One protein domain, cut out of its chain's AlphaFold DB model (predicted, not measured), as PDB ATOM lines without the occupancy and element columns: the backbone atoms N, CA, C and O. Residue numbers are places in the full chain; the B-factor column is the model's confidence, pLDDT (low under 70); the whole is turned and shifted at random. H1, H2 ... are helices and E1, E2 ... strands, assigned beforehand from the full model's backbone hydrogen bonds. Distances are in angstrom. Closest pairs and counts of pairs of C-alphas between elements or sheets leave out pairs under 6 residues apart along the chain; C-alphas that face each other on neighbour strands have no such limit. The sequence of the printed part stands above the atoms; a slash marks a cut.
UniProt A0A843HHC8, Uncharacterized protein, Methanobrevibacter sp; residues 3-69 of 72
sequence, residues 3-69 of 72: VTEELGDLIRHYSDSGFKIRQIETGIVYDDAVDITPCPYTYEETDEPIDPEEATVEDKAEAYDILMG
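AT A GLANCE: This is residues 3 to 69 of the 72 residues of an uncharacterized protein of Methanobrevibacter sp (UniProt A0A843HHC8). A small body of two little antiparallel sheets, E1-E2-E4 and E3-E5, meets near the last residues of E2 and the first of E4, and residues 53 to 69 stick out from it as a long arm that ends in the helix H1. The arm makes much of the length, while the body without it is 50 residues spanning 29 by 21 by 13 A. The printed part has 67 residues with five named strands and one named helix, in the order E1, E2, E3, E4, E5, H1, and its class is mixed, helices and strands. The whole is only just loose, close to extended, with a radius of gyration of the C-alphas of 15.9 A, and its C-alphas span 48 by 29 by 17 A.

IN THESE COORDINATES: E1, residues 3 to 7, begins at C-alpha 3 at (-47.801, -5.669, -15.189). E2, residues 10 to 15, measures 17.0 A from first to last C-alpha. E3 is residues 19 to 23, 13.3 A long, and E4 is residues 32 to 36, 13.9 A long. E5, residues 43 to 49, is the longest strand by residues and ends at C-alpha 49 at (-42.631, -6.680, -0.467). H1, residues 57 to 68, is 16.0 A long and ends at C-alpha 68 at (-11.822, -5.723, -7.454).

HOW THE PARTS SIT: E1 and E2 form a hairpin, antiparallel at 158 degrees, with N 5 and O 12 2.8 A apart. E2 is the inner strand of its sheet, and E2 and E4 are antiparallel neighbours at 160 degrees, with N 11 and O 35 within hydrogen-bond range, 2.8 A apart. E3 and E5 are antiparallel at 144 degrees, with N 22 and O 44 2.8 A apart. Residues 21 to 22 of E3 also pair, antiparallel, with residues 29 to 30. Between the sheets, the closest C-alphas of E2 and E3 are those of Tyr 14 and Ile 21, 6.4 A apart, and the closest of E3 and E4 are those of Ile 21 and Asp 32, 6.5 A apart. E1 and E3 are apart, as are E4 and E5. H1 is apart from E1, E2, E3 and E4, and it is not on the sheet of E1, E2 and E4. Every O i to N i+4 pair of H1 is within hydrogen-bond range.

THE WHOLE: The two C-alphas farthest apart, those of Glu 25 and Gly 69, are 49.6 A apart. The printed part has no cut. The links E1 to E2 and E2 to E3 are tight, the other three are short, and none is long. The mean pLDDT of the printed part is 88.9, and residues 53 to 60 are under 70.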
ATOM      1  N   VAL A   3     -48.146  -5.620 -13.773       97.19
ATOM      2  CA  VAL A   3     -47.801  -5.669 -15.189       97.19
ATOM      3  C   VAL A   3     -48.096  -7.066 -15.726       97.19
ATOM      4  O   VAL A   3     -47.919  -8.069 -15.036       97.19
ATOM      5  N   THR A   4     -48.590  -7.114 -16.962       96.12
ATOM      6  CA  THR A   4     -48.826  -8.347 -17.717       96.12
ATOM      7  C   THR A   4     -48.001  -8.303 -18.996       96.12
ATOM      8  O   THR A   4     -48.166  -7.378 -19.793       96.12
ATOM      9  N   GLU A   5     -47.122  -9.280 -19.190       96.31
ATOM     10  CA  GLU A   5     -46.266  -9.410 -20.373       96.31
ATOM     11  C   GLU A   5     -46.620 -10.685 -21.143       96.31
ATOM     12  O   GLU A   5     -46.653 -11.771 -20.572       96.31
ATOM     13  N   GLU A   6     -46.855 -10.572 -22.449       95.56
ATOM     14  CA  GLU A   6     -47.112 -11.723 -23.319       95.56
ATOM     15  C   GLU A   6     -45.811 -12.179 -23.999       95.56
ATOM     16  O   GLU A   6     -45.131 -11.396 -24.668       95.56
ATOM     17  N   LEU A   7     -45.467 -13.460 -23.855       93.12
ATOM     18  CA  LEU A   7     -44.297 -14.106 -24.452       93.12
ATOM     19  C   LEU A   7     -44.733 -15.324 -25.278       93.12
ATOM     20  O   LEU A   7     -44.535 -16.477 -24.896       93.12
ATOM     21  N   GLY A   8     -45.330 -15.065 -26.443       93.62
ATOM     22  CA  GLY A   8     -45.862 -16.118 -27.310       93.62
ATOM     23  C   GLY A   8     -47.086 -16.787 -26.682       93.62
ATOM     24  O   GLY A   8     -48.104 -16.133 -26.485       93.62
ATOM     25  N   ASP A   9     -46.975 -18.076 -26.355       95.81
ATOM     26  CA  ASP A   9     -48.045 -18.850 -25.702       95.81
ATOM     27  C   ASP A   9     -48.009 -18.749 -24.164       95.81
ATOM     28  O   ASP A   9     -48.719 -19.486 -23.477       95.81
ATOM     29  N   LEU A  10     -47.165 -17.866 -23.623       96.62
ATOM     30  CA  LEU A  10     -47.020 -17.616 -22.193       96.62
ATOM     31  C   LEU A  10     -47.423 -16.185 -21.842       96.62
ATOM     32  O   LEU A  10     -47.213 -15.259 -22.626       96.62
ATOM     33  N   ILE A  11     -47.941 -16.007 -20.634       96.62
ATOM     34  CA  ILE A  11     -48.265 -14.710 -20.047       96.62
ATOM     35  C   ILE A  11     -47.588 -14.636 -18.685       96.62
ATOM     36  O   ILE A  11     -47.738 -15.538 -17.866       96.62
ATOM     37  N   ARG A  12     -46.837 -13.566 -18.442       97.06
ATOM     38  CA  ARG A  12     -46.198 -13.290 -17.159       97.06
ATOM     39  C   ARG A  12     -46.936 -12.172 -16.434       97.06
ATOM     40  O   ARG A  12     -47.194 -11.126 -17.025       97.06
ATOM     41  N   HIS A  13     -47.211 -12.369 -15.152       97.69
ATOM     42  CA  HIS A  13     -47.765 -11.373 -14.242       97.69
ATOM     43  C   HIS A  13     -46.758 -11.088 -13.128       97.69
ATOM     44  O   HIS A  13     -46.244 -12.015 -12.509       97.69
ATOM     45  N   TYR A  14     -46.471  -9.818 -12.860       97.00
ATOM     46  CA  TYR A  14     -45.601  -9.398 -11.756       97.00
ATOM     47  C   TYR A  14     -45.942  -7.973 -11.332       97.00
ATOM     48  O   TYR A  14     -46.639  -7.256 -12.054       97.00
ATOM     49  N   SER A  15     -45.462  -7.544 -10.168       96.50
ATOM     50  CA  SER A  15     -45.632  -6.162  -9.728       96.50
ATOM     51  C   SER A  15     -44.416  -5.310 -10.098       96.50
ATOM     52  O   SER A  15     -43.268  -5.665  -9.828       96.50
ATOM     53  N   ASP A  16     -44.658  -4.161 -10.730       95.31
ATOM     54  CA  ASP A  16     -43.609  -3.194 -11.093       95.31
ATOM     55  C   ASP A  16     -43.117  -2.353  -9.909       95.31
ATOM     56  O   ASP A  16     -42.204  -1.537 -10.046       95.31
ATOM     57  N   SER A  17     -43.745  -2.538  -8.750       95.06
ATOM     58  CA  SER A  17     -43.528  -1.746  -7.546       95.06
ATOM     59  C   SER A  17     -42.751  -2.516  -6.473       95.06
ATOM     60  O   SER A  17     -42.526  -1.983  -5.389       95.06
ATOM     61  N   GLY A  18     -42.302  -3.742  -6.773       93.38
ATOM     62  CA  GLY A  18     -41.482  -4.557  -5.869       93.38
ATOM     63  C   GLY A  18     -42.272  -5.287  -4.780       93.38
ATOM     64  O   GLY A  18     -41.692  -5.691  -3.776       93.38
ATOM     65  N   PHE A  19     -43.581  -5.449  -4.962       96.56
ATOM     66  CA  PHE A  19     -44.460  -6.237  -4.095       96.56
ATOM     67  C   PHE A  19     -44.821  -7.584  -4.719       96.56
ATOM     68  O   PHE A  19     -44.790  -7.732  -5.943       96.56
ATOM     69  N   LYS A  20     -45.188  -8.553  -3.882       97.44
ATOM     70  CA  LYS A  20     -45.680  -9.865  -4.306       97.44
ATOM     71  C   LYS A  20     -47.070  -9.742  -4.923       97.44
ATOM     72  O   LYS A  20     -47.820  -8.804  -4.633       97.44
ATOM     73  N   ILE A  21     -47.438 -10.722  -5.735       97.94
ATOM     74  CA  ILE A  21     -48.766 -10.852  -6.331       97.94
ATOM     75  C   ILE A  21     -49.521 -12.024  -5.707       97.94
ATOM     76  O   ILE A  21     -48.938 -13.057  -5.387       97.94
ATOM     77  N   ARG A  22     -50.837 -11.888  -5.558       98.19
ATOM     78  CA  ARG A  22     -51.723 -12.959  -5.097       98.19
ATOM     79  C   ARG A  22     -52.633 -13.403  -6.227       98.19
ATOM     80  O   ARG A  22     -53.326 -12.581  -6.819       98.19
ATOM     81  N   GLN A  23     -52.669 -14.704  -6.488       98.06
ATOM     82  CA  GLN A  23     -53.668 -15.300  -7.368       98.06
ATOM     83  C   GLN A  23     -55.026 -15.307  -6.660       98.06
ATOM     84  O   GLN A  23     -55.154 -15.870  -5.570       98.06
ATOM     85  N   ILE A  24     -56.048 -14.703  -7.261       97.88
ATOM     86  CA  ILE A  24     -57.350 -14.478  -6.615       97.88
ATOM     87  C   ILE A  24     -58.093 -15.800  -6.389       97.88
ATOM     88  O   ILE A  24     -58.724 -15.992  -5.350       97.88
ATOM     89  N   GLU A  25     -58.004 -16.738  -7.333       97.38
ATOM     90  CA  GLU A  25     -58.772 -17.986  -7.297       97.38
ATOM     91  C   GLU A  25     -58.295 -18.958  -6.210       97.38
ATOM     92  O   GLU A  25     -59.093 -19.736  -5.684       97.38
ATOM     93  N   THR A  26     -57.003 -18.933  -5.874       96.31
ATOM     94  CA  THR A  26     -56.392 -19.861  -4.907       96.31
ATOM     95  C   THR A  26     -55.899 -19.178  -3.636       96.31
ATOM     96  O   THR A  26     -55.698 -19.847  -2.622       96.31
ATOM     97  N   GLY A  27     -55.705 -17.860  -3.671       97.12
ATOM     98  CA  GLY A  27     -55.089 -17.088  -2.597       97.12
ATOM     99  C   GLY A  27     -53.579 -17.297  -2.460       97.12
ATOM    100  O   GLY A  27     -53.005 -16.800  -1.493       97.12
ATOM    101  N   ILE A  28     -52.933 -18.026  -3.378       97.50
ATOM    102  CA  ILE A  28     -51.486 -18.268  -3.328       97.50
ATOM    103  C   ILE A  28     -50.739 -16.991  -3.727       97.50
ATOM    104  O   ILE A  28     -51.139 -16.295  -4.660       97.50
ATOM    105  N   VAL A  29     -49.660 -16.699  -3.000       97.25
ATOM    106  CA  VAL A  29     -48.806 -15.526  -3.195       97.25
ATOM    107  C   VAL A  29     -47.512 -15.938  -3.894       97.25
ATOM    108  O   VAL A  29     -46.910 -16.951  -3.536       97.25
ATOM    109  N   TYR A  30     -47.095 -15.139  -4.871       96.44
ATOM    110  CA  TYR A  30     -45.910 -15.338  -5.698       96.44
ATOM    111  C   TYR A  30     -45.141 -14.024  -5.843       96.44
ATOM    112  O   TYR A  30     -45.737 -12.950  -5.765       96.44
ATOM    113  N   ASP A  31     -43.842 -14.096  -6.110       96.38
ATOM    114  CA  ASP A  31     -43.069 -12.906  -6.485       96.38
ATOM    115  C   ASP A  31     -43.405 -12.496  -7.937       96.38
ATOM    116  O   ASP A  31     -43.659 -11.324  -8.222       96.38
ATOM    117  N   ASP A  32     -43.538 -13.480  -8.832       95.69
ATOM    118  CA  ASP A  32     -44.149 -13.383 -10.157       95.69
ATOM    119  C   ASP A  32     -44.842 -14.701 -10.559       95.69
ATOM    120  O   ASP A  32     -44.624 -15.754  -9.958       95.69
ATOM    121  N   ALA A  33     -45.712 -14.652 -11.568       97.06
ATOM    122  CA  ALA A  33     -46.427 -15.813 -12.091       97.06
ATOM    123  C   ALA A  33     -46.277 -15.904 -13.612       97.06
ATOM    124  O   ALA A  33     -46.337 -14.891 -14.308       97.06
ATOM    125  N   VAL A  34     -46.101 -17.122 -14.129       96.94
ATOM    126  CA  VAL A  34     -46.036 -17.413 -15.567       96.94
ATOM    127  C   VAL A  34     -47.084 -18.466 -15.898       96.94
ATOM    128  O   VAL A  34     -47.007 -19.601 -15.428       96.94
ATOM    129  N   ASP A  35     -48.040 -18.090 -16.737       96.81
ATOM    130  CA  ASP A  35     -49.190 -18.892 -17.133       96.81
ATOM    131  C   ASP A  35     -49.176 -19.193 -18.637       96.81
ATOM    132  O   ASP A  35     -48.526 -18.509 -19.427       96.81
ATOM    133  N   ILE A  36     -49.918 -20.225 -19.044       96.25
ATOM    134  CA  ILE A  36     -50.150 -20.552 -20.457       96.25
ATOM    135  C   ILE A  36     -51.368 -19.798 -21.004       96.25
ATOM    136  O   ILE A  36     -52.362 -19.610 -20.302       96.25
ATOM    137  N   THR A  37     -51.329 -19.422 -22.279       92.94
ATOM    138  CA  THR A  37     -52.458 -18.778 -22.964       92.94
ATOM    139  C   THR A  37     -53.513 -19.811 -23.397       92.94
ATOM    140  O   THR A  37     -53.161 -20.835 -23.990       92.94
ATOM    141  N   PRO A  38     -54.823 -19.548 -23.198       91.94
ATOM    142  CA  PRO A  38     -55.396 -18.403 -22.484       91.94
ATOM    143  C   PRO A  38     -55.257 -18.546 -20.961       91.94
ATOM    144  O   PRO A  38     -55.624 -19.585 -20.412       91.94
ATOM    145  N   CYS A  39     -54.786 -17.486 -20.288       90.44
ATOM    146  CA  CYS A  39     -54.610 -17.488 -18.835       90.44
ATOM    147  C   CYS A  39     -55.982 -17.528 -18.130       90.44
ATOM    148  O   CYS A  39     -56.800 -16.627 -18.347       90.44
ATOM    149  N   PRO A  40     -56.273 -18.562 -17.314       91.75
ATOM    150  CA  PRO A  40     -57.544 -18.678 -16.605       91.75
ATOM    151  C   PRO A  40     -57.541 -17.967 -15.244       91.75
ATOM    152  O   PRO A  40     -58.582 -17.941 -14.588       91.75
ATOM    153  N   TYR A  41     -56.390 -17.451 -14.807       95.12
ATOM    154  CA  TYR A  41     -56.181 -16.912 -13.468       95.12
ATOM    155  C   TYR A  41     -56.123 -15.392 -13.467       95.12
ATOM    156  O   TYR A  41     -55.766 -14.754 -14.459       95.12
ATOM    157  N   THR A  42     -56.466 -14.812 -12.322       96.44
ATOM    158  CA  THR A  42     -56.372 -13.375 -12.089       96.44
ATOM    159  C   THR A  42     -55.481 -13.084 -10.891       96.44
ATOM    160  O   THR A  42     -55.392 -13.872  -9.949       96.44
ATOM    161  N   TYR A  43     -54.802 -11.940 -10.937       97.62
ATOM    162  CA  TYR A  43     -53.813 -11.554  -9.937       97.62
ATOM    163  C   TYR A  43     -54.103 -10.158  -9.393       97.62
ATOM    164  O   TYR A  43     -54.547  -9.271 -10.125       97.62
ATOM    165  N   GLU A  44     -53.810  -9.963  -8.110       97.38
ATOM    166  CA  GLU A  44     -53.810  -8.663  -7.437       97.38
ATOM    167  C   GLU A  44     -52.464  -8.402  -6.748       97.38
ATOM    168  O   GLU A  44     -51.779  -9.330  -6.313       97.38
ATOM    169  N   GLU A  45     -52.050  -7.135  -6.705       97.69
ATOM    170  CA  GLU A  45     -50.844  -6.725  -5.987       97.69
ATOM    171  C   GLU A  45     -51.115  -6.803  -4.483       97.69
ATOM    172  O   GLU A  45     -52.202  -6.452  -4.020       97.69
ATOM    173  N   THR A  46     -50.136  -7.279  -3.724       96.75
ATOM    174  CA  THR A  46     -50.204  -7.326  -2.260       96.75
ATOM    175  C   THR A  46     -49.429  -6.164  -1.643       96.75
ATOM    176  O   THR A  46     -48.644  -5.503  -2.315       96.75
ATOM    177  N   ASP A  47     -49.604  -5.942  -0.341       96.62
ATOM    178  CA  ASP A  47     -48.752  -5.028   0.434       96.62
ATOM    179  C   ASP A  47     -47.443  -5.704   0.909       96.62
ATOM    180  O   ASP A  47     -46.638  -5.091   1.614       96.62
ATOM    181  N   GLU A  48     -47.230  -6.981   0.568       95.81
ATOM    182  CA  GLU A  48     -46.050  -7.751   0.964       95.81
ATOM    183  C   GLU A  48     -44.903  -7.470  -0.018       95.81
ATOM    184  O   GLU A  48     -45.054  -7.740  -1.211       95.81
ATOM    185  N   PRO A  49     -43.763  -6.908   0.423       95.12
ATOM    186  CA  PRO A  49     -42.631  -6.680  -0.467       95.12
ATOM    187  C   PRO A  49     -42.038  -8.016  -0.931       95.12
ATOM    188  O   PRO A  49     -42.046  -9.002  -0.190       95.12
ATOM    189  N   ILE A  50     -41.495  -8.042  -2.149       92.50
ATOM    190  CA  ILE A  50     -40.636  -9.143  -2.592       92.50
ATOM    191  C   ILE A  50     -39.403  -9.132  -1.689       92.50
ATOM    192  O   ILE A  50     -38.791  -8.080  -1.471       92.50
ATOM    193  N   ASP A  51     -39.061 -10.292  -1.132       86.44
ATOM    194  CA  ASP A  51     -37.845 -10.419  -0.344       86.44
ATOM    195  C   ASP A  51     -36.669 -10.106  -1.276       86.44
ATOM    196  O   ASP A  51     -36.582 -10.715  -2.345       86.44
ATOM    197  N   PRO A  52     -35.783  -9.149  -0.938       71.75
ATOM    198  CA  PRO A  52     -34.585  -8.946  -1.729       71.75
ATOM    199  C   PRO A  52     -33.842 -10.271  -1.676       71.75
ATOM    200  O   PRO A  52     -33.385 -10.662  -0.600       71.75
ATOM    201  N   GLU A  53     -33.825 -10.973  -2.809       64.31
ATOM    202  CA  GLU A  53     -33.164 -12.259  -2.984       64.31
ATOM    203  C   GLU A  53     -31.867 -12.213  -2.179       64.31
ATOM    204  O   GLU A  53     -31.071 -11.275  -2.332       64.31
ATOM    205  N   GLU A  54     -31.677 -13.151  -1.244       53.56
ATOM    206  CA  GLU A  54     -30.366 -13.315  -0.634       53.56
ATOM    207  C   GLU A  54     -29.439 -13.701  -1.781       53.56
ATOM    208  O   GLU A  54     -29.312 -14.880  -2.094       53.56
ATOM    209  N   ALA A  55     -28.834 -12.696  -2.431       57.78
ATOM    210  CA  ALA A  55     -27.901 -12.908  -3.520       57.78
ATOM    211  C   ALA A  55     -26.937 -13.982  -3.043       57.78
ATOM    212  O   ALA A  55     -26.390 -13.883  -1.923       57.78
ATOM    213  N   THR A  56     -26.854 -15.050  -3.831       61.44
ATOM    214  CA  THR A  56     -26.143 -16.240  -3.410       61.44
ATOM    215  C   THR A  56     -24.687 -15.857  -3.171       61.44
ATOM    216  O   THR A  56     -24.201 -14.813  -3.619       61.44
ATOM    217  N   VAL A  57     -23.969 -16.660  -2.388       65.25
ATOM    218  CA  VAL A  57     -22.552 -16.373  -2.117       65.25
ATOM    219  C   VAL A  57     -21.762 -16.281  -3.433       65.25
ATOM    220  O   VAL A  57     -20.840 -15.476  -3.520       65.25
ATOM    221  N   GLU A  58     -22.189 -17.032  -4.455       64.88
ATOM    222  CA  GLU A  58     -21.691 -16.981  -5.834       64.88
ATOM    223  C   GLU A  58     -21.956 -15.614  -6.494       64.88
ATOM    224  O   GLU A  58     -21.008 -14.961  -6.926       64.88
ATOM    225  N   ASP A  59     -23.202 -15.118  -6.480       63.91
ATOM    226  CA  ASP A  59     -23.570 -13.829  -7.100       63.91
ATOM    227  C   ASP A  59     -22.831 -12.647  -6.450       63.91
ATOM    228  O   ASP A  59     -22.428 -11.681  -7.104       63.91
ATOM    229  N   LYS A  60     -22.617 -12.724  -5.129       68.38
ATOM    230  CA  LYS A  60     -21.836 -11.730  -4.378       68.38
ATOM    231  C   LYS A  60     -20.340 -11.829  -4.674       68.38
ATOM    232  O   LYS A  60     -19.674 -10.794  -4.683       68.38
ATOM    233  N   ALA A  61     -19.813 -13.036  -4.878       73.44
ATOM    234  CA  ALA A  61     -18.410 -13.254  -5.219       73.44
ATOM    235  C   ALA A  61     -18.098 -12.725  -6.623       73.44
ATOM    236  O   ALA A  61     -17.136 -11.978  -6.782       73.44
ATOM    237  N   GLU A  62     -18.958 -12.997  -7.606       72.81
ATOM    238  CA  GLU A  62     -18.789 -12.499  -8.974       72.81
ATOM    239  C   GLU A  62     -18.862 -10.962  -9.026       72.81
ATOM    240  O   GLU A  62     -18.007 -10.308  -9.630       72.81
ATOM    241  N   ALA A  63     -19.800 -10.354  -8.291       76.12
ATOM    242  CA  ALA A  63     -19.856  -8.899  -8.145       76.12
ATOM    243  C   ALA A  63     -18.596  -8.314  -7.471       76.12
ATOM    244  O   ALA A  63     -18.163  -7.213  -7.823       76.12
ATOM    245  N   TYR A  64     -17.994  -9.032  -6.515       75.44
ATOM    246  CA  TYR A  64     -16.764  -8.611  -5.838       75.44
ATOM    247  C   TYR A  64     -15.532  -8.737  -6.743       75.44
ATOM    248  O   TYR A  64     -14.712  -7.822  -6.761       75.44
ATOM    249  N   ASP A  65     -15.424  -9.802  -7.537       80.12
ATOM    250  CA  ASP A  65     -14.314 -10.009  -8.474       80.12
ATOM    251  C   ASP A  65     -14.318  -8.976  -9.606       80.12
ATOM    252  O   ASP A  65     -13.263  -8.439  -9.959       80.12
ATOM    253  N   ILE A  66     -15.504  -8.611 -10.108       78.12
ATOM    254  CA  ILE A  66     -15.679  -7.511 -11.068       78.12
ATOM    255  C   ILE A  66     -15.270  -6.172 -10.434       78.12
ATOM    256  O   ILE A  66     -14.552  -5.386 -11.053       78.12
ATOM    257  N   LEU A  67     -15.691  -5.905  -9.191       79.69
ATOM    258  CA  LEU A  67     -15.373  -4.662  -8.478       79.69
ATOM    259  C   LEU A  67     -13.880  -4.535  -8.142       79.69
ATOM    260  O   LEU A  67     -13.319  -3.440  -8.188       79.69
ATOM    261  N   MET A  68     -13.241  -5.650  -7.797       82.88
ATOM    262  CA  MET A  68     -11.822  -5.723  -7.454       82.88
ATOM    263  C   MET A  68     -10.919  -5.858  -8.687       82.88
ATOM    264  O   MET A  68      -9.698  -5.787  -8.549       82.88
ATOM    265  N   GLY A  69     -11.499  -6.010  -9.884       71.50
ATOM    266  CA  GLY A  69     -10.766  -6.119 -11.142       71.50
ATOM    267  C   GLY A  69      -9.886  -7.366 -11.213       71.50
ATOM    268  O   GLY A  69      -8.783  -7.297 -11.748       71.50
TER     269      GLY A  69